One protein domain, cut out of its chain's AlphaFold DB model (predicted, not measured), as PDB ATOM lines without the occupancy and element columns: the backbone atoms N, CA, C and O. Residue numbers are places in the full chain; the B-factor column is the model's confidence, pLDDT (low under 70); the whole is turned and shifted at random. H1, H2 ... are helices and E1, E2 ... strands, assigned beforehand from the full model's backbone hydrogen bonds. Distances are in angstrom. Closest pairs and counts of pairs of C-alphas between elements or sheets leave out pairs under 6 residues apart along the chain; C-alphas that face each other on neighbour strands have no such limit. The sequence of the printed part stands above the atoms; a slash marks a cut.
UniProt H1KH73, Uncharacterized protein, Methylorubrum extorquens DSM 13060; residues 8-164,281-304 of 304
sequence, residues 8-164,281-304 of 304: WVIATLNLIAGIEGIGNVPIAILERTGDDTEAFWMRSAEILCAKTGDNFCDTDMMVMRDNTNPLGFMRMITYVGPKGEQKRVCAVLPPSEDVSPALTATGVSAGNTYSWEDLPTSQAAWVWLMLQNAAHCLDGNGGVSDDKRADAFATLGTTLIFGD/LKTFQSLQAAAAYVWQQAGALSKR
ATOM      1  N   TRP A   8     263.300 213.297 222.888       86.19
ATOM      2  CA  TRP A   8     262.722 212.036 222.420       86.19
ATOM      3  C   TRP A   8     261.837 212.197 221.172       86.19
ATOM      4  O   TRP A   8     261.859 211.317 220.315       86.19
ATOM      5  N   VAL A   9     261.123 213.318 221.008       89.69
ATOM      6  CA  VAL A   9     260.340 213.608 219.790       89.69
ATOM      7  C   VAL A   9     261.291 213.752 218.611       89.69
ATOM      8  O   VAL A   9     261.122 213.091 217.591       89.69
ATOM      9  N   ILE A  10     262.337 214.567 218.778       88.44
ATOM     10  CA  ILE A  10     263.354 214.799 217.745       88.44
ATOM     11  C   ILE A  10     264.015 213.473 217.354       88.44
ATOM     12  O   ILE A  10     264.131 213.164 216.170       88.44
ATOM     13  N   ALA A  11     264.405 212.653 218.334       90.94
ATOM     14  CA  ALA A  11     264.984 211.339 218.076       90.94
ATOM     15  C   ALA A  11     264.020 210.406 217.322       90.94
ATOM     16  O   ALA A  11     264.444 209.719 216.396       90.94
ATOM     17  N   THR A  12     262.731 210.426 217.670       93.44
ATOM     18  CA  THR A  12     261.687 209.636 216.997       93.44
ATOM     19  C   THR A  12     261.534 210.056 215.539       93.44
ATOM     20  O   THR A  12     261.631 209.216 214.647       93.44
ATOM     21  N   LEU A  13     261.370 211.357 215.278       92.06
ATOM     22  CA  LEU A  13     261.231 211.895 213.921       92.06
ATOM     23  C   LEU A  13     262.473 211.622 213.065       92.06
ATOM     24  O   LEU A  13     262.351 211.286 211.890       92.06
ATOM     25  N   ASN A  14     263.667 211.692 213.654       90.00
ATOM     26  CA  ASN A  14     264.904 211.349 212.955       90.00
ATOM     27  C   ASN A  14     264.997 209.854 212.619       90.00
ATOM     28  O   ASN A  14     265.494 209.503 211.548       90.00
ATOM     29  N   LEU A  15     264.504 208.969 213.494       92.25
ATOM     30  CA  LEU A  15     264.433 207.536 213.202       92.25
ATOM     31  C   LEU A  15     263.467 207.262 212.033       92.25
ATOM     32  O   LEU A  15     263.795 206.483 211.139       92.25
ATOM     33  N   ILE A  16     262.319 207.951 212.012       93.62
ATOM     34  CA  ILE A  16     261.320 207.897 210.930       93.62
ATOM     35  C   ILE A  16     261.922 208.380 209.604       93.62
ATOM     36  O   ILE A  16     261.834 207.687 208.594       93.62
ATOM     37  N   ALA A  17     262.589 209.535 209.602       90.31
ATOM     38  CA  ALA A  17     263.260 210.056 208.410       90.31
ATOM     39  C   ALA A  17     264.352 209.098 207.897       90.31
ATOM     40  O   ALA A  17     264.573 208.969 206.694       90.31
ATOM     41  N   GLY A  18     265.026 208.389 208.808       88.50
ATOM     42  CA  GLY A  18     265.996 207.359 208.456       88.50
ATOM     43  C   GLY A  18     265.373 206.166 207.725       88.50
ATOM     44  O   GLY A  18     265.926 205.733 206.717       88.50
ATOM     45  N   ILE A  19     264.224 205.652 208.182       87.56
ATOM     46  CA  ILE A  19     263.547 204.532 207.498       87.56
ATOM     47  C   ILE A  19     262.889 204.946 206.186       87.56
ATOM     48  O   ILE A  19     262.887 204.163 205.238       87.56
ATOM     49  N   GLU A  20     262.395 206.178 206.094       89.12
ATOM     50  CA  GLU A  20     261.877 206.737 204.850       89.12
ATOM     51  C   GLU A  20     262.918 206.627 203.723       89.12
ATOM     52  O   GLU A  20     262.614 206.147 202.628       89.12
ATOM     53  N   GLY A  21     264.179 206.966 204.025       82.44
ATOM     54  CA  GLY A  21     265.297 206.834 203.090       82.44
ATOM     55  C   GLY A  21     265.634 205.392 202.689       82.44
ATOM     56  O   GLY A  21     266.254 205.185 201.649       82.44
ATOM     57  N   ILE A  22     265.223 204.389 203.476       81.06
ATOM     58  CA  ILE A  22     265.428 202.962 203.170       81.06
ATOM     59  C   ILE A  22     264.317 202.439 202.258       81.06
ATOM     60  O   ILE A  22     264.583 201.699 201.313       81.06
ATOM     61  N   GLY A  23     263.066 202.787 202.564       75.19
ATOM     62  CA  GLY A  23     261.893 202.249 201.879       75.19
ATOM     63  C   GLY A  23     261.496 202.987 200.601       75.19
ATOM     64  O   GLY A  23     260.690 202.462 199.837       75.19
ATOM     65  N   ASN A  24     262.047 204.183 200.360       78.44
ATOM     66  CA  ASN A  24     261.715 205.052 199.224       78.44
ATOM     67  C   ASN A  24     260.204 205.357 199.098       78.44
ATOM     68  O   ASN A  24     259.693 205.616 198.007       78.44
ATOM     69  N   VAL A  25     259.484 205.307 200.221       86.12
ATOM     70  CA  VAL A  25     258.084 205.721 200.347       86.12
ATOM     71  C   VAL A  25     258.079 206.983 201.198       86.12
ATOM     72  O   VAL A  25     258.452 206.889 202.366       86.12
ATOM     73  N   PRO A  26     257.662 208.143 200.661       90.19
ATOM     74  CA  PRO A  26     257.586 209.363 201.444       90.19
ATOM     75  C   PRO A  26     256.657 209.205 202.652       90.19
ATOM     76  O   PRO A  26     255.528 208.728 202.510       90.19
ATOM     77  N   ILE A  27     257.122 209.631 203.829       92.38
ATOM     78  CA  ILE A  27     256.346 209.603 205.078       92.38
ATOM     79  C   ILE A  27     256.024 211.039 205.506       92.38
ATOM     80  O   ILE A  27     256.912 211.825 205.847       92.38
ATOM     81  N   ALA A  28     254.743 211.391 205.473       91.31
ATOM     82  CA  ALA A  28     254.202 212.671 205.904       91.31
ATOM     83  C   ALA A  28     253.655 212.556 207.333       91.31
ATOM     84  O   ALA A  28     252.697 211.826 207.574       91.31
ATOM     85  N   ILE A  29     254.250 213.289 208.275       91.69
ATOM     86  CA  ILE A  29     253.733 213.399 209.644       91.69
ATOM     87  C   ILE A  29     252.727 214.547 209.683       91.69
ATOM     88  O   ILE A  29     253.101 215.691 209.441       91.69
ATOM     89  N   LEU A  30     251.462 214.232 209.953       89.31
ATOM     90  CA  LEU A  30     250.371 215.204 209.978       89.31
ATOM     91  C   LEU A  30     250.361 216.004 211.287       89.31
ATOM     92  O   LEU A  30     250.887 215.567 212.311       89.31
ATOM     93  N   GLU A  31     249.699 217.158 211.275       84.62
ATOM     94  CA  GLU A  31     249.498 217.977 212.470       84.62
ATOM     95  C   GLU A  31     248.130 217.717 213.099       84.62
ATOM     96  O   GLU A  31     247.102 217.776 212.430       84.62
ATOM     97  N   ARG A  32     248.097 217.499 214.417       76.81
ATOM     98  CA  ARG A  32     246.847 217.514 215.184       76.81
ATOM     99  C   ARG A  32     246.393 218.962 215.371       76.81
ATOM    100  O   ARG A  32     247.071 219.729 216.047       76.81
ATOM    101  N   THR A  33     245.240 219.334 214.822       68.62
ATOM    102  CA  THR A  33     244.650 220.681 214.984       68.62
ATOM    103  C   THR A  33     243.558 220.739 216.061       68.62
ATOM    104  O   THR A  33     242.861 221.744 216.173       68.62
ATOM    105  N   GLY A  34     243.423 219.694 216.884       66.38
ATOM    106  CA  GLY A  34     242.303 219.548 217.822       66.38
ATOM    107  C   GLY A  34     241.020 219.127 217.100       66.38
ATOM    108  O   GLY A  34     241.088 218.372 216.131       66.38
ATOM    109  N   ASP A  35     239.867 219.623 217.559       63.38
ATOM    110  CA  ASP A  35     238.546 219.266 217.012       63.38
ATOM    111  C   ASP A  35     238.195 220.014 215.706       63.38
ATOM    112  O   ASP A  35     237.200 219.691 215.049       63.38
ATOM    113  N   ASP A  36     239.000 221.006 215.293       79.25
ATOM    114  CA  ASP A  36     238.790 221.723 214.032       79.25
ATOM    115  C   ASP A  36     239.202 220.847 212.843       79.25
ATOM    116  O   ASP A  36     240.373 220.731 212.458       79.25
ATOM    117  N   THR A  37     238.178 220.214 212.287       78.44
ATOM    118  CA  THR A  37     238.261 219.278 211.173       78.44
ATOM    119  C   THR A  37     238.652 219.977 209.868       78.44
ATOM    120  O   THR A  37     239.411 219.416 209.086       78.44
ATOM    121  N   GLU A  38     238.200 221.209 209.626       79.38
ATOM    122  CA  GLU A  38     238.511 221.932 208.386       79.38
ATOM    123  C   GLU A  38     239.974 222.390 208.370       79.38
ATOM    124  O   GLU A  38     240.692 222.169 207.389       79.38
ATOM    125  N   ALA A  39     240.457 222.926 209.495       81.44
ATOM    126  CA  ALA A  39     241.865 223.272 209.657       81.44
ATOM    127  C   ALA A  39     242.783 222.043 209.554       81.44
ATOM    128  O   ALA A  39     243.869 222.138 208.973       81.44
ATOM    129  N   PHE A  40     242.348 220.890 210.079       82.75
ATOM    130  CA  PHE A  40     243.080 219.628 209.948       82.75
ATOM    131  C   PHE A  40     243.282 219.253 208.480       82.75
ATOM    132  O   PHE A  40     244.399 218.914 208.075       82.75
ATOM    133  N   TRP A  41     242.205 219.328 207.687       79.88
ATOM    134  CA  TRP A  41     242.238 218.954 206.279       79.88
ATOM    135  C   TRP A  41     243.176 219.839 205.477       79.88
ATOM    136  O   TRP A  41     244.038 219.306 204.783       79.88
ATOM    137  N   MET A  42     243.067 221.161 205.624       80.31
ATOM    138  CA  MET A  42     243.922 222.098 204.889       80.31
ATOM    139  C   MET A  42     245.408 221.887 205.203       80.31
ATOM    140  O   MET A  42     246.209 221.707 204.288       80.31
ATOM    141  N   ARG A  43     245.791 221.823 206.485       85.31
ATOM    142  CA  ARG A  43     247.208 221.655 206.865       85.31
ATOM    143  C   ARG A  43     247.779 220.312 206.453       85.31
ATOM    144  O   ARG A  43     248.921 220.214 206.018       85.31
ATOM    145  N   SER A  44     246.990 219.257 206.599       85.38
ATOM    146  CA  SER A  44     247.430 217.933 206.188       85.38
ATOM    147  C   SER A  44     247.603 217.853 204.667       85.38
ATOM    148  O   SER A  44     248.557 217.226 204.209       85.38
ATOM    149  N   ALA A  45     246.760 218.547 203.890       82.19
ATOM    150  CA  ALA A  45     246.945 218.681 202.448       82.19
ATOM    151  C   ALA A  45     248.255 219.403 202.116       82.19
ATOM    152  O   ALA A  45     249.043 218.902 201.317       82.19
ATOM    153  N   GLU A  46     248.538 220.526 202.784       84.75
ATOM    154  CA  GLU A  46     249.791 221.275 202.629       84.75
ATOM    155  C   GLU A  46     251.021 220.403 202.918       84.75
ATOM    156  O   GLU A  46     251.980 220.406 202.144       84.75
ATOM    157  N   ILE A  47     250.985 219.608 203.993       88.44
ATOM    158  CA  ILE A  47     252.072 218.691 204.362       88.44
ATOM    159  C   ILE A  47     252.261 217.616 203.291       88.44
ATOM    160  O   ILE A  47     253.394 217.344 202.891       88.44
ATOM    161  N   LEU A  48     251.176 217.006 202.805       85.88
ATOM    162  CA  LEU A  48     251.250 215.999 201.745       85.88
ATOM    163  C   LEU A  48     251.777 216.594 200.435       85.88
ATOM    164  O   LEU A  48     252.662 215.995 199.819       85.88
ATOM    165  N   CYS A  49     251.309 217.782 200.045       82.25
ATOM    166  CA  CYS A  49     251.792 218.516 198.875       82.25
ATOM    167  C   CYS A  49     253.291 218.806 198.992       82.25
ATOM    168  O   CYS A  49     254.054 218.519 198.072       82.25
ATOM    169  N   ALA A  50     253.743 219.303 200.146       86.81
ATOM    170  CA  ALA A  50     255.157 219.570 200.391       86.81
ATOM    171  C   ALA A  50     256.002 218.287 200.353       86.81
ATOM    172  O   ALA A  50     257.121 218.293 199.838       86.81
ATOM    173  N   LYS A  51     255.468 217.178 200.877       86.94
ATOM    174  CA  LYS A  51     256.169 215.894 200.933       86.94
ATOM    175  C   LYS A  51     256.308 215.232 199.562       86.94
ATOM    176  O   LYS A  51     257.316 214.583 199.294       86.94
ATOM    177  N   THR A  52     255.295 215.374 198.716       80.00
ATOM    178  CA  THR A  52     255.211 214.697 197.415       80.00
ATOM    179  C   THR A  52     255.638 215.572 196.237       80.00
ATOM    180  O   THR A  52     256.012 215.045 195.189       80.00
ATOM    181  N   GLY A  53     255.607 216.896 196.399       80.38
ATOM    182  CA  GLY A  53     255.832 217.866 195.330       80.38
ATOM    183  C   GLY A  53     254.658 218.007 194.353       80.38
ATOM    184  O   GLY A  53     254.856 218.545 193.264       80.38
ATOM    185  N   ASP A  54     253.463 217.520 194.708       74.19
ATOM    186  CA  ASP A  54     252.268 217.538 193.856       74.19
ATOM    187  C   ASP A  54     251.163 218.455 194.401       74.19
ATOM    188  O   ASP A  54     250.981 218.572 195.607       74.19
ATOM    189  N   ASN A  55     250.354 219.026 193.502       67.56
ATOM    190  CA  ASN A  55     249.194 219.867 193.843       67.56
ATOM    191  C   ASN A  55     247.883 219.068 194.025       67.56
ATOM    192  O   ASN A  55     246.815 219.661 194.132       67.56
ATOM    193  N   PHE A  56     247.928 217.732 193.964       62.41
ATOM    194  CA  PHE A  56     246.733 216.870 193.921       62.41
ATOM    195  C   PHE A  56     246.224 216.451 195.317       62.41
ATOM    196  O   PHE A  56     245.204 215.774 195.429       62.41
ATOM    197  N   CYS A  57     246.913 216.835 196.395       66.75
ATOM    198  CA  CYS A  57     246.708 216.199 197.698       66.75
ATOM    199  C   CYS A  57     245.363 216.538 198.366       66.75
ATOM    200  O   CYS A  57     244.923 215.769 199.214       66.75
ATOM    201  N   ASP A  58     244.670 217.605 197.951       62.34
ATOM    202  CA  ASP A  58     243.401 218.056 198.548       62.34
ATOM    203  C   ASP A  58     242.259 217.032 198.411       62.34
ATOM    204  O   ASP A  58     241.453 216.863 199.326       62.34
ATOM    205  N   THR A  59     242.165 216.310 197.287       63.41
ATOM    206  CA  THR A  59     241.061 215.357 197.060       63.41
ATOM    207  C   THR A  59     241.212 214.057 197.844       63.41
ATOM    208  O   THR A  59     240.209 213.473 198.259       63.41
ATOM    209  N   ASP A  60     242.448 213.627 198.103       61.41
ATOM    210  CA  ASP A  60     242.737 212.440 198.914       61.41
ATOM    211  C   ASP A  60     242.604 212.714 200.420       61.41
ATOM    212  O   ASP A  60     242.457 211.781 201.214       61.41
ATOM    213  N   MET A  61     242.557 213.985 200.837       62.75
ATOM    214  CA  MET A  61     242.327 214.359 202.234       62.75
ATOM    215  C   MET A  61     240.979 213.889 202.771       62.75
ATOM    216  O   MET A  61     240.910 213.434 203.907       62.75
ATOM    217  N   MET A  62     239.928 213.911 201.943       59.06
ATOM    218  CA  MET A  62     238.576 213.459 202.316       59.06
ATOM    219  C   MET A  62     238.514 211.971 202.701       59.06
ATOM    220  O   MET A  62     237.514 211.478 203.235       59.06
ATOM    221  N   VAL A  63     239.564 211.222 202.367       58.94
ATOM    222  CA  VAL A  63     239.676 209.795 202.631       58.94
ATOM    223  C   VAL A  63     240.207 209.544 204.041       58.94
ATOM    224  O   VAL A  63     239.820 208.551 204.664       58.94
ATOM    225  N   MET A  64     241.028 210.439 204.586       67.19
ATOM    226  CA  MET A  64     241.329 210.460 206.014       67.19
ATOM    227  C   MET A  64     240.060 210.960 206.720       67.19
ATOM    228  O   MET A  64     239.458 211.929 206.291       67.19
ATOM    229  N   ARG A  65     239.539 210.216 207.701       62.91
ATOM    230  CA  ARG A  65     238.212 210.490 208.309       62.91
ATOM    231  C   ARG A  65     238.261 210.697 209.811       62.91
ATOM    232  O   ARG A  65     237.243 211.007 210.416       62.91
ATOM    233  N   ASP A  66     239.425 210.479 210.398       70.75
ATOM    234  CA  ASP A  66     239.625 210.554 211.828       70.75
ATOM    235  C   ASP A  66     240.846 211.430 212.061       70.75
ATOM    236  O   ASP A  66     241.908 211.172 211.510       70.75
ATOM    237  N   ASN A  67     240.678 212.508 212.807       74.50
ATOM    238  CA  ASN A  67     241.749 213.372 213.297       74.50
ATOM    239  C   ASN A  67     241.798 213.368 214.832       74.50
ATOM    240  O   ASN A  67     242.643 214.026 215.438       74.50
ATOM    241  N   THR A  68     240.901 212.604 215.460       77.75
ATOM    242  CA  THR A  68     240.692 212.593 216.906       77.75
ATOM    243  C   THR A  68     241.297 211.366 217.570       77.75
ATOM    244  O   THR A  68     241.671 211.465 218.738       77.75
ATOM    245  N   ASN A  69     241.493 210.254 216.845       85.00
ATOM    246  CA  ASN A  69     242.010 209.002 217.401       85.00
ATOM    247  C   ASN A  69     243.306 209.207 218.205       85.00
ATOM    248  O   ASN A  69     244.369 209.415 217.608       85.00
ATOM    249  N   PRO A  70     243.256 209.115 219.546       86.94
ATOM    250  CA  PRO A  70     244.379 209.446 220.424       86.94
ATOM    251  C   PRO A  70     245.584 208.513 220.262       86.94
ATOM    252  O   PRO A  70     246.691 208.899 220.627       86.94
ATOM    253  N   LEU A  71     245.398 207.316 219.694       88.88
ATOM    254  CA  LEU A  71     246.489 206.382 219.391       88.88
ATOM    255  C   LEU A  71     247.233 206.739 218.094       88.88
ATOM    256  O   LEU A  71     248.268 206.145 217.796       88.88
ATOM    257  N   GLY A  72     246.718 207.707 217.331       89.06
ATOM    258  CA  GLY A  72     247.185 207.992 215.983       89.06
ATOM    259  C   GLY A  72     246.815 206.876 215.005       89.06
ATOM    260  O   GLY A  72     246.124 205.914 215.346       89.06
ATOM    261  N   PHE A  73     247.262 207.024 213.764       87.50
ATOM    262  CA  PHE A  73     247.190 205.982 212.742       87.50
ATOM    263  C   PHE A  73     248.143 206.316 211.601       87.50
ATOM    264  O   PHE A  73     248.578 207.456 211.437       87.50
ATOM    265  N   MET A  74     248.395 205.330 210.753       89.38
ATOM    266  CA  MET A  74     248.955 205.540 209.425       89.38
ATOM    267  C   MET A  74     247.915 205.246 208.348       89.38
ATOM    268  O   MET A  74     247.026 204.409 208.525       89.38
ATOM    269  N   ARG A  75     248.043 205.904 207.195       87.62
ATOM    270  CA  ARG A  75     247.334 205.545 205.970       87.62
ATOM    271  C   ARG A  75     248.238 205.659 204.751       87.62
ATOM    272  O   ARG A  75     248.811 206.711 204.490       87.62
ATOM    273  N   MET A  76     248.294 204.587 203.962       86.69
ATOM    274  CA  MET A  76     248.874 204.645 202.625       86.69
ATOM    275  C   MET A  76     247.884 205.308 201.672       86.69
ATOM    276  O   MET A  76     246.782 204.800 201.455       86.69
ATOM    277  N   ILE A  77     248.292 206.433 201.100       84.38
ATOM    278  CA  ILE A  77     247.556 207.156 200.069       84.38
ATOM    279  C   ILE A  77     248.231 206.839 198.737       84.38
ATOM    280  O   ILE A  77     249.449 206.963 198.597       84.38
ATOM    281  N   THR A  78     247.440 206.368 197.777       81.31
ATOM    282  CA  THR A  78     247.899 206.084 196.414       81.31
ATOM    283  C   THR A  78     247.088 206.935 195.462       81.31
ATOM    284  O   THR A  78     245.863 206.861 195.485       81.31
ATOM    285  N   TYR A  79     247.767 207.702 194.621       75.94
ATOM    286  CA  TYR A  79     247.128 208.607 193.676       75.94
ATOM    287  C   TYR A  79     247.840 208.579 192.328       75.94
ATOM    288  O   TYR A  79     248.955 208.066 192.197       75.94
ATOM    289  N   VAL A  80     247.164 209.092 191.304       74.06
ATOM    290  CA  VAL A  80     247.687 209.159 189.940       74.06
ATOM    291  C   VAL A  80     248.175 210.579 189.692       74.06
ATOM    292  O   VAL A  80     247.402 211.531 189.766       74.06
ATOM    293  N   GLY A  81     249.470 210.720 189.425       70.56
ATOM    294  CA  GLY A  81     250.091 211.993 189.105       70.56
ATOM    295  C   GLY A  81     249.626 212.550 187.753       70.56
ATOM    296  O   GLY A  81     248.995 211.849 186.955       70.56
ATOM    297  N   PRO A  82     249.975 213.811 187.441       68.69
ATOM    298  CA  PRO A  82     249.531 214.485 186.219       68.69
ATOM    299  C   PRO A  82     249.939 213.784 184.913       68.69
ATOM    300  O   PRO A  82     249.349 214.063 183.871       68.69
ATOM    301  N   LYS A  83     250.951 212.904 184.937       74.50
ATOM    302  CA  LYS A  83     251.439 212.162 183.763       74.50
ATOM    303  C   LYS A  83     250.997 210.692 183.773       74.50
ATOM    304  O   LYS A  83     251.502 209.906 182.972       74.50
ATOM    305  N   GLY A  84     250.045 210.320 184.631       74.00
ATOM    306  CA  GLY A  84     249.509 208.960 184.722       74.00
ATOM    307  C   GLY A  84     250.341 208.000 185.580       74.00
ATOM    308  O   GLY A  84     250.015 206.818 185.658       74.00
ATOM    309  N   GLU A  85     251.406 208.475 186.226       80.25
ATOM    310  CA  GLU A  85     252.220 207.686 187.147       80.25
ATOM    311  C   GLU A  85     251.492 207.458 188.478       80.25
ATOM    312  O   GLU A  85     250.917 208.385 189.041       80.25
ATOM    313  N   GLN A  86     251.520 206.236 189.018       79.06
ATOM    314  CA  GLN A  86     251.038 206.005 190.380       79.06
ATOM    315  C   GLN A  86     252.095 206.446 191.386       79.06
ATOM    316  O   GLN A  86     253.245 206.007 191.329       79.06
ATOM    317  N   LYS A  87     251.687 207.284 192.334       78.62
ATOM    318  CA  LYS A  87     252.504 207.736 193.457       78.62
ATOM    319  C   LYS A  87     251.911 207.226 194.761       78.62
ATOM    320  O   LYS A  87     250.700 207.037 194.877       78.62
ATOM    321  N   ARG A  88     252.785 206.972 195.734       83.50
ATOM    322  CA  ARG A  88     252.426 206.492 197.070       83.50
ATOM    323  C   ARG A  88     253.038 207.415 198.106       83.50
ATOM    324  O   ARG A  88     254.224 207.714 198.026       83.50
ATOM    325  N   VAL A  89     252.243 207.810 199.089       87.44
ATOM    326  CA  VAL A  89     252.694 208.544 200.273       87.44
ATOM    327  C   VAL A  89     252.053 207.915 201.499       87.44
ATOM    328  O   VAL A  89     250.884 207.528 201.469       87.44
ATOM    329  N   CYS A  90     252.822 207.770 202.569       89.88
ATOM    330  CA  CYS A  90     252.279 207.371 203.853       89.88
ATOM    331  C   CYS A  90     251.961 208.612 204.677       89.88
ATOM    332  O   CYS A  90     252.859 209.387 204.996       89.88
ATOM    333  N   ALA A  91     250.697 208.789 205.033       89.88
ATOM    334  CA  ALA A  91     250.266 209.811 205.970       89.88
ATOM    335  C   ALA A  91     250.209 209.207 207.377       89.88
ATOM    336  O   ALA A  91     249.540 208.196 207.579       89.88
ATOM    337  N   VAL A  92     250.888 209.811 208.346       91.44
ATOM    338  CA  VAL A  92     250.876 209.383 209.749       91.44
ATOM    339  C   VAL A  92     250.255 210.489 210.588       91.44
ATOM    340  O   VAL A  92     250.845 211.560 210.733       91.44
ATOM    341  N   LEU A  93     249.080 210.230 211.165       90.00
ATOM    342  CA  LEU A  93     248.559 211.051 212.250       90.00
ATOM    343  C   LEU A  93     249.296 210.658 213.537       90.00
ATOM    344  O   LEU A  93     249.176 209.503 213.961       90.00
ATOM    345  N   PRO A  94     250.016 211.586 214.189       90.50
ATOM    346  CA  PRO A  94     250.678 211.268 215.438       90.50
ATOM    347  C   PRO A  94     249.668 210.941 216.553       90.50
ATOM    348  O   PRO A  94     248.569 211.511 216.587       90.50
ATOM    349  N   PRO A  95     250.033 210.063 217.504       90.19
ATOM    350  CA  PRO A  95     249.308 209.910 218.758       90.19
ATOM    351  C   PRO A  95     249.243 211.243 219.512       90.19
ATOM    352  O   PRO A  95     250.068 212.138 219.300       90.19
ATOM    353  N   SER A  96     248.285 211.380 220.424       88.62
ATOM    354  CA  SER A  96     248.264 212.522 221.344       88.62
ATOM    355  C   SER A  96     249.492 212.487 222.261       88.62
ATOM    356  O   SER A  96     249.841 211.423 222.767       88.62
ATOM    357  N   GLU A  97     250.149 213.622 222.513       84.69
ATOM    358  CA  GLU A  97     251.329 213.670 223.404       84.69
ATOM    359  C   GLU A  97     251.011 213.201 224.837       84.69
ATOM    360  O   GLU A  97     251.862 212.634 225.522       84.69
ATOM    361  N   ASP A  98     249.765 213.390 225.269       86.06
ATOM    362  CA  ASP A  98     249.197 212.946 226.540       86.06
ATOM    363  C   ASP A  98     248.415 211.628 226.417       86.06
ATOM    364  O   ASP A  98     247.583 211.315 227.274       86.06
ATOM    365  N   VAL A  99     248.672 210.834 225.365       87.56
ATOM    366  CA  VAL A  99     247.986 209.557 225.145       87.56
ATOM    367  C   VAL A  99     248.019 208.721 226.420       87.56
ATOM    368  O   VAL A  99     249.064 208.498 227.044       87.56
ATOM    369  N   SER A 100     246.834 208.276 226.830       87.56
ATOM    370  CA  SER A 100     246.687 207.474 228.035       87.56
ATOM    371  C   SER A 100     247.436 206.149 227.859       87.56
ATOM    372  O   SER A 100     247.150 205.400 226.911       87.56
ATOM    373  N   PRO A 101     248.358 205.798 228.773       82.62
ATOM    374  CA  PRO A 101     249.025 204.504 228.739       82.62
ATOM    375  C   PRO A 101     248.059 203.331 228.819       82.62
ATOM    376  O   PRO A 101     248.271 202.308 228.181       82.62
ATOM    377  N   ALA A 102     246.967 203.502 229.561       83.31
ATOM    378  CA  ALA A 102     245.903 202.521 229.685       83.31
ATOM    379  C   ALA A 102     245.174 202.277 228.366       83.31
ATOM    380  O   ALA A 102     244.900 201.132 228.004       83.31
ATOM    381  N   LEU A 103     244.865 203.362 227.652       85.62
ATOM    382  CA  LEU A 103     244.233 203.291 226.342       85.62
ATOM    383  C   LEU A 103     245.172 202.628 225.336       85.62
ATOM    384  O   LEU A 103     244.742 201.760 224.582       85.62
ATOM    385  N   THR A 104     246.457 202.985 225.386       85.38
ATOM    386  CA  THR A 104     247.496 202.351 224.572       85.38
ATOM    387  C   THR A 104     247.568 200.863 224.874       85.38
ATOM    388  O   THR A 104     247.396 200.063 223.965       85.38
ATOM    389  N   ALA A 105     247.732 200.481 226.143       80.31
ATOM    390  CA  ALA A 105     247.790 199.089 226.571       80.31
ATOM    391  C   ALA A 105     246.543 198.315 226.128       80.31
ATOM    392  O   ALA A 105     246.682 197.249 225.545       80.31
ATOM    393  N   THR A 106     245.342 198.878 226.290       80.50
ATOM    394  CA  THR A 106     244.090 198.261 225.820       80.50
ATOM    395  C   THR A 106     244.120 198.047 224.307       80.50
ATOM    396  O   THR A 106     243.929 196.920 223.849       80.50
ATOM    397  N   GLY A 107     244.420 199.097 223.533       78.88
ATOM    398  CA  GLY A 107     244.453 199.053 222.070       78.88
ATOM    399  C   GLY A 107     245.521 198.118 221.500       78.88
ATOM    400  O   GLY A 107     245.304 197.507 220.457       78.88
ATOM    401  N   VAL A 108     246.651 197.957 222.193       79.56
ATOM    402  CA  VAL A 108     247.775 197.121 221.743       79.56
ATOM    403  C   VAL A 108     247.794 195.729 222.395       79.56
ATOM    404  O   VAL A 108     248.515 194.856 221.929       79.56
ATOM    405  N   SER A 109     247.002 195.463 223.436       72.81
ATOM    406  CA  SER A 109     247.086 194.232 224.249       72.81
ATOM    407  C   SER A 109     246.815 192.921 223.510       72.81
ATOM    408  O   SER A 109     247.043 191.859 224.076       72.81
ATOM    409  N   ALA A 110     246.274 192.947 222.291       71.31
ATOM    410  CA  ALA A 110     245.873 191.734 221.569       71.31
ATOM    411  C   ALA A 110     245.044 190.741 222.434       71.31
ATOM    412  O   ALA A 110     245.090 189.534 222.212       71.31
ATOM    413  N   GLY A 111     244.298 191.244 223.433       68.69
ATOM    414  CA  GLY A 111     243.489 190.438 224.356       68.69
ATOM    415  C   GLY A 111     244.201 189.925 225.618       68.69
ATOM    416  O   GLY A 111     243.587 189.188 226.388       68.69
ATOM    417  N   ASN A 112     245.458 190.296 225.870       70.69
ATOM    418  CA  ASN A 112     246.180 189.885 227.075       70.69
ATOM    419  C   ASN A 112     245.731 190.620 228.341       70.69
ATOM    420  O   ASN A 112     245.460 191.821 228.335       70.69
ATOM    421  N   THR A 113     245.770 189.905 229.466       68.44
ATOM    422  CA  THR A 113     245.649 190.493 230.805       68.44
ATOM    423  C   THR A 113     246.960 191.136 231.220       68.44
ATOM    424  O   THR A 113     248.037 190.586 230.981       68.44
ATOM    425  N   TYR A 114     246.871 192.285 231.881       68.38
ATOM    426  CA  TYR A 114     248.045 193.005 232.320       68.38
ATOM    427  C   TYR A 114     247.848 193.795 233.611       68.38
ATOM    428  O   TYR A 114     246.723 194.135 233.975       68.38
ATOM    429  N   SER A 115     248.959 194.090 234.294       74.38
ATOM    430  CA  SER A 115     248.952 194.928 235.492       74.38
ATOM    431  C   SER A 115     248.963 196.410 235.124       74.38
ATOM    432  O   SER A 115     249.733 196.843 234.264       74.38
ATOM    433  N   TRP A 116     248.130 197.189 235.816       71.62
ATOM    434  CA  TRP A 116     248.102 198.652 235.732       71.62
ATOM    435  C   TRP A 116     249.372 199.294 236.300       71.62
ATOM    436  O   TRP A 116     249.714 200.411 235.924       71.62
ATOM    437  N   GLU A 117     250.087 198.573 237.166       71.44
ATOM    438  CA  GLU A 117     251.357 199.007 237.756       71.44
ATOM    439  C   GLU A 117     252.525 198.935 236.761       71.44
ATOM    440  O   GLU A 117     253.534 199.601 236.955       71.44
ATOM    441  N   ASP A 118     252.379 198.164 235.678       76.44
ATOM    442  CA  ASP A 118     253.418 197.969 234.661       76.44
ATOM    443  C   ASP A 118     253.206 198.856 233.414       76.44
ATOM    444  O   ASP A 118     253.863 198.626 232.406       76.44
ATOM    445  N   LEU A 119     252.295 199.843 233.432       80.62
ATOM    446  CA  LEU A 119     251.968 200.655 232.246       80.62
ATOM    447  C   LEU A 119     253.152 201.499 231.734       80.62
ATOM    448  O   LEU A 119     253.922 202.036 232.532       80.62
ATOM    449  N   PRO A 120     253.286 201.682 230.401       81.81
ATOM    450  CA  PRO A 120     254.320 202.544 229.852       81.81
ATOM    451  C   PRO A 120     254.022 203.997 230.237       81.81
ATOM    452  O   PRO A 120     252.893 204.362 230.547       81.81
ATOM    453  N   THR A 121     255.014 204.878 230.185       86.75
ATOM    454  CA  THR A 121     254.732 206.316 230.294       86.75
ATOM    455  C   THR A 121     254.015 206.806 229.029       86.75
ATOM    456  O   THR A 121     254.178 206.212 227.962       86.75
ATOM    457  N   SER A 122     253.265 207.916 229.097       88.88
ATOM    458  CA  SER A 122     252.650 208.522 227.896       88.88
ATOM    459  C   SER A 122     253.684 208.832 226.812       88.88
ATOM    460  O   SER A 122     253.424 208.634 225.631       88.88
ATOM    461  N   GLN A 123     254.898 209.219 227.213       90.62
ATOM    462  CA  GLN A 123     256.012 209.448 226.292       90.62
ATOM    463  C   GLN A 123     256.439 208.153 225.589       90.62
ATOM    464  O   GLN A 123     256.586 208.135 224.371       90.62
ATOM    465  N   ALA A 124     256.613 207.055 226.333       90.31
ATOM    466  CA  ALA A 124     256.970 205.766 225.747       90.31
ATOM    467  C   ALA A 124     255.862 205.224 224.832       90.31
ATOM    468  O   ALA A 124     256.163 204.703 223.761       90.31
ATOM    469  N   ALA A 125     254.594 205.401 225.219       91.12
ATOM    470  CA  ALA A 125     253.433 205.082 224.391       91.12
ATOM    471  C   ALA A 125     253.426 205.872 223.081       91.12
ATOM    472  O   ALA A 125     253.298 205.274 222.013       91.12
ATOM    473  N   TRP A 126     253.635 207.187 223.149       92.88
ATOM    474  CA  TRP A 126     253.701 208.038 221.965       92.88
ATOM    475  C   TRP A 126     254.809 207.599 221.006       92.88
ATOM    476  O   TRP A 126     254.551 207.396 219.821       92.88
ATOM    477  N   VAL A 127     256.034 207.407 221.516       93.56
ATOM    478  CA  VAL A 127     257.191 207.000 220.698       93.56
ATOM    479  C   VAL A 127     256.928 205.653 220.041       93.56
ATOM    480  O   VAL A 127     257.128 205.510 218.836       93.56
ATOM    481  N   TRP A 128     256.437 204.682 220.808       93.69
ATOM    482  CA  TRP A 128     256.178 203.346 220.293       93.69
ATOM    483  C   TRP A 128     255.119 203.363 219.183       93.69
ATOM    484  O   TRP A 128     255.370 202.845 218.096       93.69
ATOM    485  N   LEU A 129     253.979 204.026 219.405       92.94
ATOM    486  CA  LEU A 129     252.902 204.140 218.412       92.94
ATOM    487  C   LEU A 129     253.352 204.901 217.156       92.94
ATOM    488  O   LEU A 129     253.008 204.507 216.042       92.94
ATOM    489  N   MET A 130     254.148 205.963 217.307       94.12
ATOM    490  CA  MET A 130     254.714 206.698 216.171       94.12
ATOM    491  C   MET A 130     255.618 205.826 215.312       94.12
ATOM    492  O   MET A 130     255.453 205.770 214.094       94.12
ATOM    493  N   LEU A 131     256.571 205.136 215.941       94.94
ATOM    494  CA  LEU A 131     257.513 204.272 215.233       94.94
ATOM    495  C   LEU A 131     256.812 203.074 214.591       94.94
ATOM    496  O   LEU A 131     257.182 202.687 213.485       94.94
ATOM    497  N   GLN A 132     255.795 202.514 215.249       93.25
ATOM    498  CA  GLN A 132     255.003 201.414 214.705       93.25
ATOM    499  C   GLN A 132     254.240 201.857 213.452       93.25
ATOM    500  O   GLN A 132     254.380 201.239 212.397       93.25
ATOM    501  N   ASN A 133     253.485 202.957 213.539       92.31
ATOM    502  CA  ASN A 133     252.744 203.515 212.406       92.31
ATOM    503  C   ASN A 133     253.677 203.857 211.235       92.31
ATOM    504  O   ASN A 133     253.373 203.546 210.086       92.31
ATOM    505  N   ALA A 134     254.840 204.449 211.519       93.31
ATOM    506  CA  ALA A 134     255.829 204.767 210.497       93.31
ATOM    507  C   ALA A 134     256.466 203.517 209.867       93.31
ATOM    508  O   ALA A 134     256.738 203.509 208.671       93.31
ATOM    509  N   ALA A 135     256.695 202.450 210.635       92.50
ATOM    510  CA  ALA A 135     257.218 201.198 210.096       92.50
ATOM    511  C   ALA A 135     256.219 200.523 209.144       92.50
ATOM    512  O   ALA A 135     256.633 200.025 208.095       92.50
ATOM    513  N   HIS A 136     254.923 200.583 209.465       91.31
ATOM    514  CA  HIS A 136     253.854 200.065 208.609       91.31
ATOM    515  C   HIS A 136     253.743 200.786 207.257       91.31
ATOM    516  O   HIS A 136     253.280 200.209 206.273       91.31
ATOM    517  N   CYS A 137     254.240 202.023 207.150       89.94
ATOM    518  CA  CYS A 137     254.320 202.734 205.871       89.94
ATOM    519  C   CYS A 137     255.143 201.995 204.806       89.94
ATOM    520  O   CYS A 137     254.969 202.235 203.610       89.94
ATOM    521  N   LEU A 138     256.069 201.133 205.232       86.50
ATOM    522  CA  LEU A 138     256.953 200.378 204.346       86.50
ATOM    523  C   LEU A 138     256.434 198.963 204.061       86.50
ATOM    524  O   LEU A 138     257.130 198.166 203.427       86.50
ATOM    525  N   ASP A 139     255.222 198.642 204.512       83.25
ATOM    526  CA  ASP A 139     254.598 197.349 204.281       83.25
ATOM    527  C   ASP A 139     254.163 197.200 202.818       83.25
ATOM    528  O   ASP A 139     253.693 198.134 202.155       83.25
ATOM    529  N   GLY A 140     254.354 195.991 202.290       66.81
ATOM    530  CA  GLY A 140     254.043 195.674 200.898       66.81
ATOM    531  C   GLY A 140     252.582 195.281 200.717       66.81
ATOM    532  O   GLY A 140     251.840 195.954 200.008       66.81
ATOM    533  N   ASN A 141     252.185 194.186 201.370       60.94
ATOM    534  CA  ASN A 141     250.871 193.558 201.194       60.94
ATOM    535  C   ASN A 141     250.056 193.488 202.497       60.94
ATOM    536  O   ASN A 141     248.903 193.058 202.459       60.94
ATOM    537  N   GLY A 142     250.645 193.895 203.628       66.88
ATOM    538  CA  GLY A 142     250.082 193.671 204.954       66.88
ATOM    539  C   GLY A 142     250.145 192.196 205.366       66.88
ATOM    540  O   GLY A 142     250.191 191.282 204.538       66.88
ATOM    541  N   GLY A 143     250.167 191.950 206.676       80.19
ATOM    542  CA  GLY A 143     250.117 190.606 207.249       80.19
ATOM    543  C   GLY A 143     251.050 190.420 208.440       80.19
ATOM    544  O   GLY A 143     251.825 191.296 208.803       80.19
ATOM    545  N   VAL A 144     251.021 189.217 209.015       82.25
ATOM    546  CA  VAL A 144     251.672 188.905 210.300       82.25
ATOM    547  C   VAL A 144     253.177 189.214 210.320       82.25
ATOM    548  O   VAL A 144     253.702 189.643 211.340       82.25
ATOM    549  N   SER A 145     253.894 189.004 209.209       85.44
ATOM    550  CA  SER A 145     255.324 189.351 209.117       85.44
ATOM    551  C   SER A 145     255.547 190.865 209.177       85.44
ATOM    552  O   SER A 145     256.471 191.330 209.839       85.44
ATOM    553  N   ASP A 146     254.716 191.635 208.481       87.94
ATOM    554  CA  ASP A 146     254.803 193.092 208.466       87.94
ATOM    555  C   ASP A 146     254.469 193.663 209.858       87.94
ATOM    556  O   ASP A 146     255.257 194.439 210.403       87.94
ATOM    557  N   ASP A 147     253.432 193.129 210.514       87.44
ATOM    558  CA  ASP A 147     253.085 193.463 211.902       87.44
ATOM    559  C   ASP A 147     254.223 193.149 212.877       87.44
ATOM    560  O   ASP A 147     254.614 194.006 213.669       87.44
ATOM    561  N   LYS A 148     254.820 191.950 212.790       89.31
ATOM    562  CA  LYS A 148     255.983 191.563 213.609       89.31
ATOM    563  C   LYS A 148     257.162 192.520 213.415       89.31
ATOM    564  O   LYS A 148     257.849 192.839 214.386       89.31
ATOM    565  N   ARG A 149     257.430 192.956 212.176       91.50
ATOM    566  CA  ARG A 149     258.514 193.903 211.876       91.50
ATOM    567  C   ARG A 149     258.233 195.262 212.504       91.50
ATOM    568  O   ARG A 149     259.126 195.802 213.150       91.50
ATOM    569  N   ALA A 150     257.034 195.807 212.310       91.56
ATOM    570  CA  ALA A 150     256.662 197.115 212.840       91.56
ATOM    571  C   ALA A 150     256.734 197.139 214.374       91.56
ATOM    572  O   ALA A 150     257.327 198.046 214.958       91.56
ATOM    573  N   ASP A 151     256.244 196.080 215.013       91.31
ATOM    574  CA  ASP A 151     256.327 195.843 216.453       91.31
ATOM    575  C   ASP A 151     257.779 195.782 216.963       91.31
ATOM    576  O   ASP A 151     258.156 196.485 217.910       91.31
ATOM    577  N   ALA A 152     258.633 194.996 216.299       92.69
ATOM    578  CA  ALA A 152     260.053 194.910 216.636       92.69
ATOM    579  C   ALA A 152     260.775 196.251 216.448       92.69
ATOM    580  O   ALA A 152     261.569 196.649 217.303       92.69
ATOM    581  N   PHE A 153     260.489 196.958 215.352       94.00
ATOM    582  CA  PHE A 153     261.068 198.263 215.050       94.00
ATOM    583  C   PHE A 153     260.692 199.295 216.117       94.00
ATOM    584  O   PHE A 153     261.572 199.949 216.683       94.00
ATOM    585  N   ALA A 154     259.402 199.389 216.446       94.00
ATOM    586  CA  ALA A 154     258.892 200.292 217.468       94.00
ATOM    587  C   ALA A 154     259.488 199.995 218.844       94.00
ATOM    588  O   ALA A 154     259.933 200.906 219.544       94.00
ATOM    589  N   THR A 155     259.565 198.719 219.219       93.81
ATOM    590  CA  THR A 155     260.080 198.309 220.530       93.81
ATOM    591  C   THR A 155     261.579 198.575 220.667       93.81
ATOM    592  O   THR A 155     262.012 199.179 221.653       93.81
ATOM    593  N   LEU A 156     262.378 198.190 219.668       93.81
ATOM    594  CA  LEU A 156     263.821 198.433 219.673       93.81
ATOM    595  C   LEU A 156     264.132 199.937 219.613       93.81
ATOM    596  O   LEU A 156     264.955 200.421 220.389       93.81
ATOM    597  N   GLY A 157     263.446 200.690 218.748       94.56
ATOM    598  CA  GLY A 157     263.615 202.139 218.644       94.56
ATOM    599  C   GLY A 157     263.264 202.860 219.946       94.56
ATOM    600  O   GLY A 157     264.061 203.659 220.431       94.56
ATOM    601  N   THR A 158     262.135 202.514 220.573       94.00
ATOM    602  CA  THR A 158     261.733 203.077 221.875       94.00
ATOM    603  C   THR A 158     262.790 202.789 222.944       94.00
ATOM    604  O   THR A 158     263.198 203.703 223.662       94.00
ATOM    605  N   THR A 159     263.309 201.557 222.995       92.44
ATOM    606  CA  THR A 159     264.333 201.160 223.976       92.44
ATOM    607  C   THR A 159     265.578 202.040 223.854       92.44
ATOM    608  O   THR A 159     266.092 202.543 224.851       92.44
ATOM    609  N   LEU A 160     266.044 202.276 222.625       92.94
ATOM    610  CA  LEU A 160     267.264 203.039 222.355       92.94
ATOM    611  C   LEU A 160     267.064 204.565 222.445       92.94
ATOM    612  O   LEU A 160     268.025 205.302 222.675       92.94
ATOM    613  N   ILE A 161     265.836 205.058 222.270       92.88
ATOM    614  CA  ILE A 161     265.505 206.475 222.469       92.88
ATOM    615  C   ILE A 161     265.526 206.815 223.959       92.88
ATOM    616  O   ILE A 161     266.176 207.790 224.337       92.88
ATOM    617  N   PHE A 162     264.875 206.010 224.802       90.31
ATOM    618  CA  PHE A 162     264.798 206.295 226.237       90.31
ATOM    619  C   PHE A 162     266.046 205.879 227.006       90.31
ATOM    620  O   PHE A 162     266.433 206.596 227.924       90.31
ATOM    621  N   GLY A 163     266.668 204.750 226.644       88.12
ATOM    622  CA  GLY A 163     267.861 204.243 227.323       88.12
ATOM    623  C   GLY A 163     267.701 204.161 228.838       88.12
ATOM    624  O   GLY A 163     268.546 204.667 229.568       88.12
ATOM    625  N   ASP A 164     266.593 203.592 229.307       85.19
ATOM    626  CA  ASP A 164     266.258 203.544 230.732       85.19
ATOM    627  C   ASP A 164     267.115 202.504 231.476       85.19
ATOM    628  O   ASP A 164     266.994 201.311 231.175       85.19
ATOM    629  N   LEU A 281     269.743 207.483 221.441       85.81
ATOM    630  CA  LEU A 281     270.530 206.802 220.411       85.81
ATOM    631  C   LEU A 281     272.056 207.048 220.503       85.81
ATOM    632  O   LEU A 281     272.757 206.795 219.525       85.81
ATOM    633  N   LYS A 282     272.598 207.458 221.667       87.38
ATOM    634  CA  LYS A 282     274.039 207.769 221.844       87.38
ATOM    635  C   LYS A 282     275.004 206.633 221.488       87.38
ATOM    636  O   LYS A 282     276.181 206.883 221.254       87.38
ATOM    637  N   THR A 283     274.524 205.390 221.451       87.25
ATOM    638  CA  THR A 283     275.327 204.224 221.059       87.25
ATOM    639  C   THR A 283     275.694 204.229 219.566       87.25
ATOM    640  O   THR A 283     276.598 203.506 219.153       87.25
ATOM    641  N   PHE A 284     275.012 205.027 218.740       89.69
ATOM    642  CA  PHE A 284     275.213 205.062 217.293       89.69
ATOM    643  C   PHE A 284     275.964 206.321 216.856       89.69
ATOM    644  O   PHE A 284     275.777 207.403 217.403       89.69
ATOM    645  N   GLN A 285     276.782 206.185 215.808       86.56
ATOM    646  CA  GLN A 285     277.546 207.299 215.229       86.56
ATOM    647  C   GLN A 285     276.652 208.372 214.588       86.56
ATOM    648  O   GLN A 285     277.050 209.528 214.480       86.56
ATOM    649  N   SER A 286     275.457 207.989 214.134       84.81
ATOM    650  CA  SER A 286     274.453 208.895 213.583       84.81
ATOM    651  C   SER A 286     273.050 208.312 213.739       84.81
ATOM    652  O   SER A 286     272.869 207.103 213.909       84.81
ATOM    653  N   LEU A 287     272.041 209.176 213.634       81.25
ATOM    654  CA  LEU A 287     270.635 208.776 213.707       81.25
ATOM    655  C   LEU A 287     270.225 207.911 212.506       81.25
ATOM    656  O   LEU A 287     269.455 206.969 212.664       81.25
ATOM    657  N   GLN A 288     270.805 208.154 211.329       80.12
ATOM    658  CA  GLN A 288     270.630 207.310 210.145       80.12
ATOM    659  C   GLN A 288     271.217 205.912 210.354       80.12
ATOM    660  O   GLN A 288     270.573 204.926 210.001       80.12
ATOM    661  N   ALA A 289     272.407 205.804 210.958       87.81
ATOM    662  CA  ALA A 289     272.992 204.506 211.287       87.81
ATOM    663  C   ALA A 289     272.115 203.743 212.290       87.81
ATOM    664  O   ALA A 289     271.919 202.537 212.140       87.81
ATOM    665  N   ALA A 290     271.535 204.451 213.266       90.00
ATOM    666  CA  ALA A 290     270.567 203.870 214.185       90.00
ATOM    667  C   ALA A 290     269.317 203.369 213.444       90.00
ATOM    668  O   ALA A 290     268.952 202.209 213.596       90.00
ATOM    669  N   ALA A 291     268.698 204.190 212.592       87.69
ATOM    670  CA  ALA A 291     267.505 203.805 211.836       87.69
ATOM    671  C   ALA A 291     267.750 202.580 210.938       87.69
ATOM    672  O   ALA A 291     266.965 201.632 210.962       87.69
ATOM    673  N   ALA A 292     268.871 202.557 210.209       89.06
ATOM    674  CA  ALA A 292     269.266 201.426 209.374       89.06
ATOM    675  C   ALA A 292     269.474 200.148 210.193       89.06
ATOM    676  O   ALA A 292     268.975 199.086 209.818       89.06
ATOM    677  N   TYR A 293     270.155 200.258 211.336       93.25
ATOM    678  CA  TYR A 293     270.355 199.133 212.238       93.25
ATOM    679  C   TYR A 293     269.023 198.598 212.776       93.25
ATOM    680  O   TYR A 293     268.748 197.404 212.657       93.25
ATOM    681  N   VAL A 294     268.174 199.469 213.332       92.44
ATOM    682  CA  VAL A 294     266.883 199.075 213.915       92.44
ATOM    683  C   VAL A 294     266.000 198.410 212.855       92.44
ATOM    684  O   VAL A 294     265.449 197.338 213.106       92.44
ATOM    685  N   TRP A 295     265.928 198.984 211.650       91.56
ATOM    686  CA  TRP A 295     265.177 198.412 210.533       91.56
ATOM    687  C   TRP A 295     265.703 197.037 210.107       91.56
ATOM    688  O   TRP A 295     264.927 196.091 209.953       91.56
ATOM    689  N   GLN A 296     267.024 196.891 209.968       91.56
ATOM    690  CA  GLN A 296     267.650 195.623 209.591       91.56
ATOM    691  C   GLN A 296     267.356 194.516 210.613       91.56
ATOM    692  O   GLN A 296     267.022 193.394 210.224       91.56
ATOM    693  N   GLN A 297     267.462 194.819 211.909       93.12
ATOM    694  CA  GLN A 297     267.197 193.847 212.973       93.12
ATOM    695  C   GLN A 297     265.715 193.456 213.023       93.12
ATOM    696  O   GLN A 297     265.395 192.268 213.097       93.12
ATOM    697  N   ALA A 298     264.808 194.427 212.887       89.69
ATOM    698  CA  ALA A 298     263.372 194.171 212.817       89.69
ATOM    699  C   ALA A 298     262.991 193.300 211.601       89.69
ATOM    700  O   ALA A 298     262.210 192.356 211.722       89.69
ATOM    701  N   GLY A 299     263.586 193.558 210.431       86.00
ATOM    702  CA  GLY A 299     263.352 192.766 209.219       86.00
ATOM    703  C   GLY A 299     263.951 191.353 209.260       86.00
ATOM    704  O   GLY A 299     263.469 190.456 208.568       86.00
ATOM    705  N   ALA A 300     264.993 191.119 210.063       84.62
ATOM    706  CA  ALA A 300     265.542 189.779 210.279       84.62
ATOM    707  C   ALA A 300     264.620 188.912 211.153       84.62
ATOM    708  O   ALA A 300     264.542 187.700 210.950       84.62
ATOM    709  N   LEU A 301     263.913 189.534 212.099       75.88
ATOM    710  CA  LEU A 301     262.921 188.877 212.945       75.88
ATOM    711  C   LEU A 301     261.652 188.492 212.198       75.88
ATOM    712  O   LEU A 301     261.117 187.416 212.433       75.88
ATOM    713  N   SER A 302     261.160 189.354 211.309       66.25
ATOM    714  CA  SER A 302     259.878 189.123 210.635       66.25
ATOM    715  C   SER A 302     259.860 187.866 209.761       66.25
ATOM    716  O   SER A 302     258.798 187.328 209.464       66.25
ATOM    717  N   LYS A 303     261.044 187.396 209.355       64.31
ATOM    718  CA  LYS A 303     261.254 186.191 208.540       64.31
ATOM    719  C   LYS A 303     261.344 184.900 209.366       64.31
ATOM    720  O   LYS A 303     261.561 183.843 208.776       64.31
ATOM    721  N   ARG A 304     261.244 184.993 210.696       58.06
ATOM    722  CA  ARG A 304     261.224 183.864 211.633       58.06
ATOM    723  C   ARG A 304     259.791 183.571 212.080       58.06
ATOM    724  O   ARG A 304     259.460 182.371 212.099       58.06
TER     725      ARG A 304
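Overview. This is residues 8 to 164 and 281 to 304 of the 304 residues of an uncharacterized protein of Methylorubrum extorquens DSM 13060 (UniProt H1KH73). A three-helix bundle, H1, H5 and H6, with H7 packed across H1 and H6, is joined to a narrow three-stranded sheet whose long hairpin, E2 and E3, reaches away from the bundle. H1 and H5 are on one face of the sheet and H2 covers part of the other, making three layers; H4 and the long link after it lie at the end of the domain opposite the hairpin's turn. The printed part has 181 residues, with seven named helices and three named strands in the order H1 E1 H2 H3 E2 E3 H4 H5 H6 H7. The sheet's order is E1 E3 E2, mixed, and the class is mostly helix. The whole is compact, with a radius of gyration of the C-alphas of 16.5 A and spans of 50 by 35 by 30 A.

Along the chain. The sheet holds E1, residues 27 to 29, E3, residues 86 to 93 and 22.6 A long, and E2, residues 73 to 80 and 23.0 A long. H5 is residues 122 to 136, 21.1 A; H1, residues 8 to 23, 22.8 A, begins with C-alpha 8 at (262.722, 212.036, 222.420). H6, residues 144 to 162, is the longest helix, 27.0 A. H7, residues 287 to 302, 22.6 A, ends with C-alpha 302 at (259.878, 189.123, 210.635). H2 is residues 37 to 52, 22.3 A, H3 residues 57 to 61 and H4 residues 101 to 108.

Arrangement. E2 and E3 form an antiparallel hairpin, with N 75 and O 91 2.8 A apart, within hydrogen-bond range. E1 is parallel to E3, with N 28 and O 90 within that range at 2.8 A. H5 is on the sheet at a height of 9.3 A and runs along the strands, at 10 degrees to E3 on the local plane. H2 is on the opposite face, 10.2 A high, over E1 and E3. H3 touches H2, closest C-alphas Ala 45 and Asp 58, 5.3 A, and only grazes the sheet. H5 and H6, a helical hairpin, touch at Leu 131 and Ala 154, closest C-alphas 4.8 A, at a steep tilt of 40 degrees. H1 touches H5, closest C-alphas Ile 16 and Ala 134, 6.3 A, at a shallow tilt of 8 degrees, the same way. H7 touches H1, closest C-alphas Gly 18 and Gln 288, 4.9 A, and H6, closest C-alphas Ser 145 and Ser 302, 4.8 A. H4 and H5 only just touch, with 3 pairs of C-alphas within 8 A, the closest Pro 101 and Ser 122, 5.5 A. Every O i to N i+4 pair is within hydrogen-bond range in H2 to H7, and 11 of 12 in H1.

Size, cuts and confidence. The C-alphas farthest apart, of Lys 83 and Glu 117, are 55.6 A apart. Residues 165 to 280 are not printed; C-alphas 164 and 281 are 11.6 A apart across the cut. The links H3 to E2 and H4 to H5 are long. Mean pLDDT of the printed part is 83.0; 24 residues are under 70, among them residues 55 to 65.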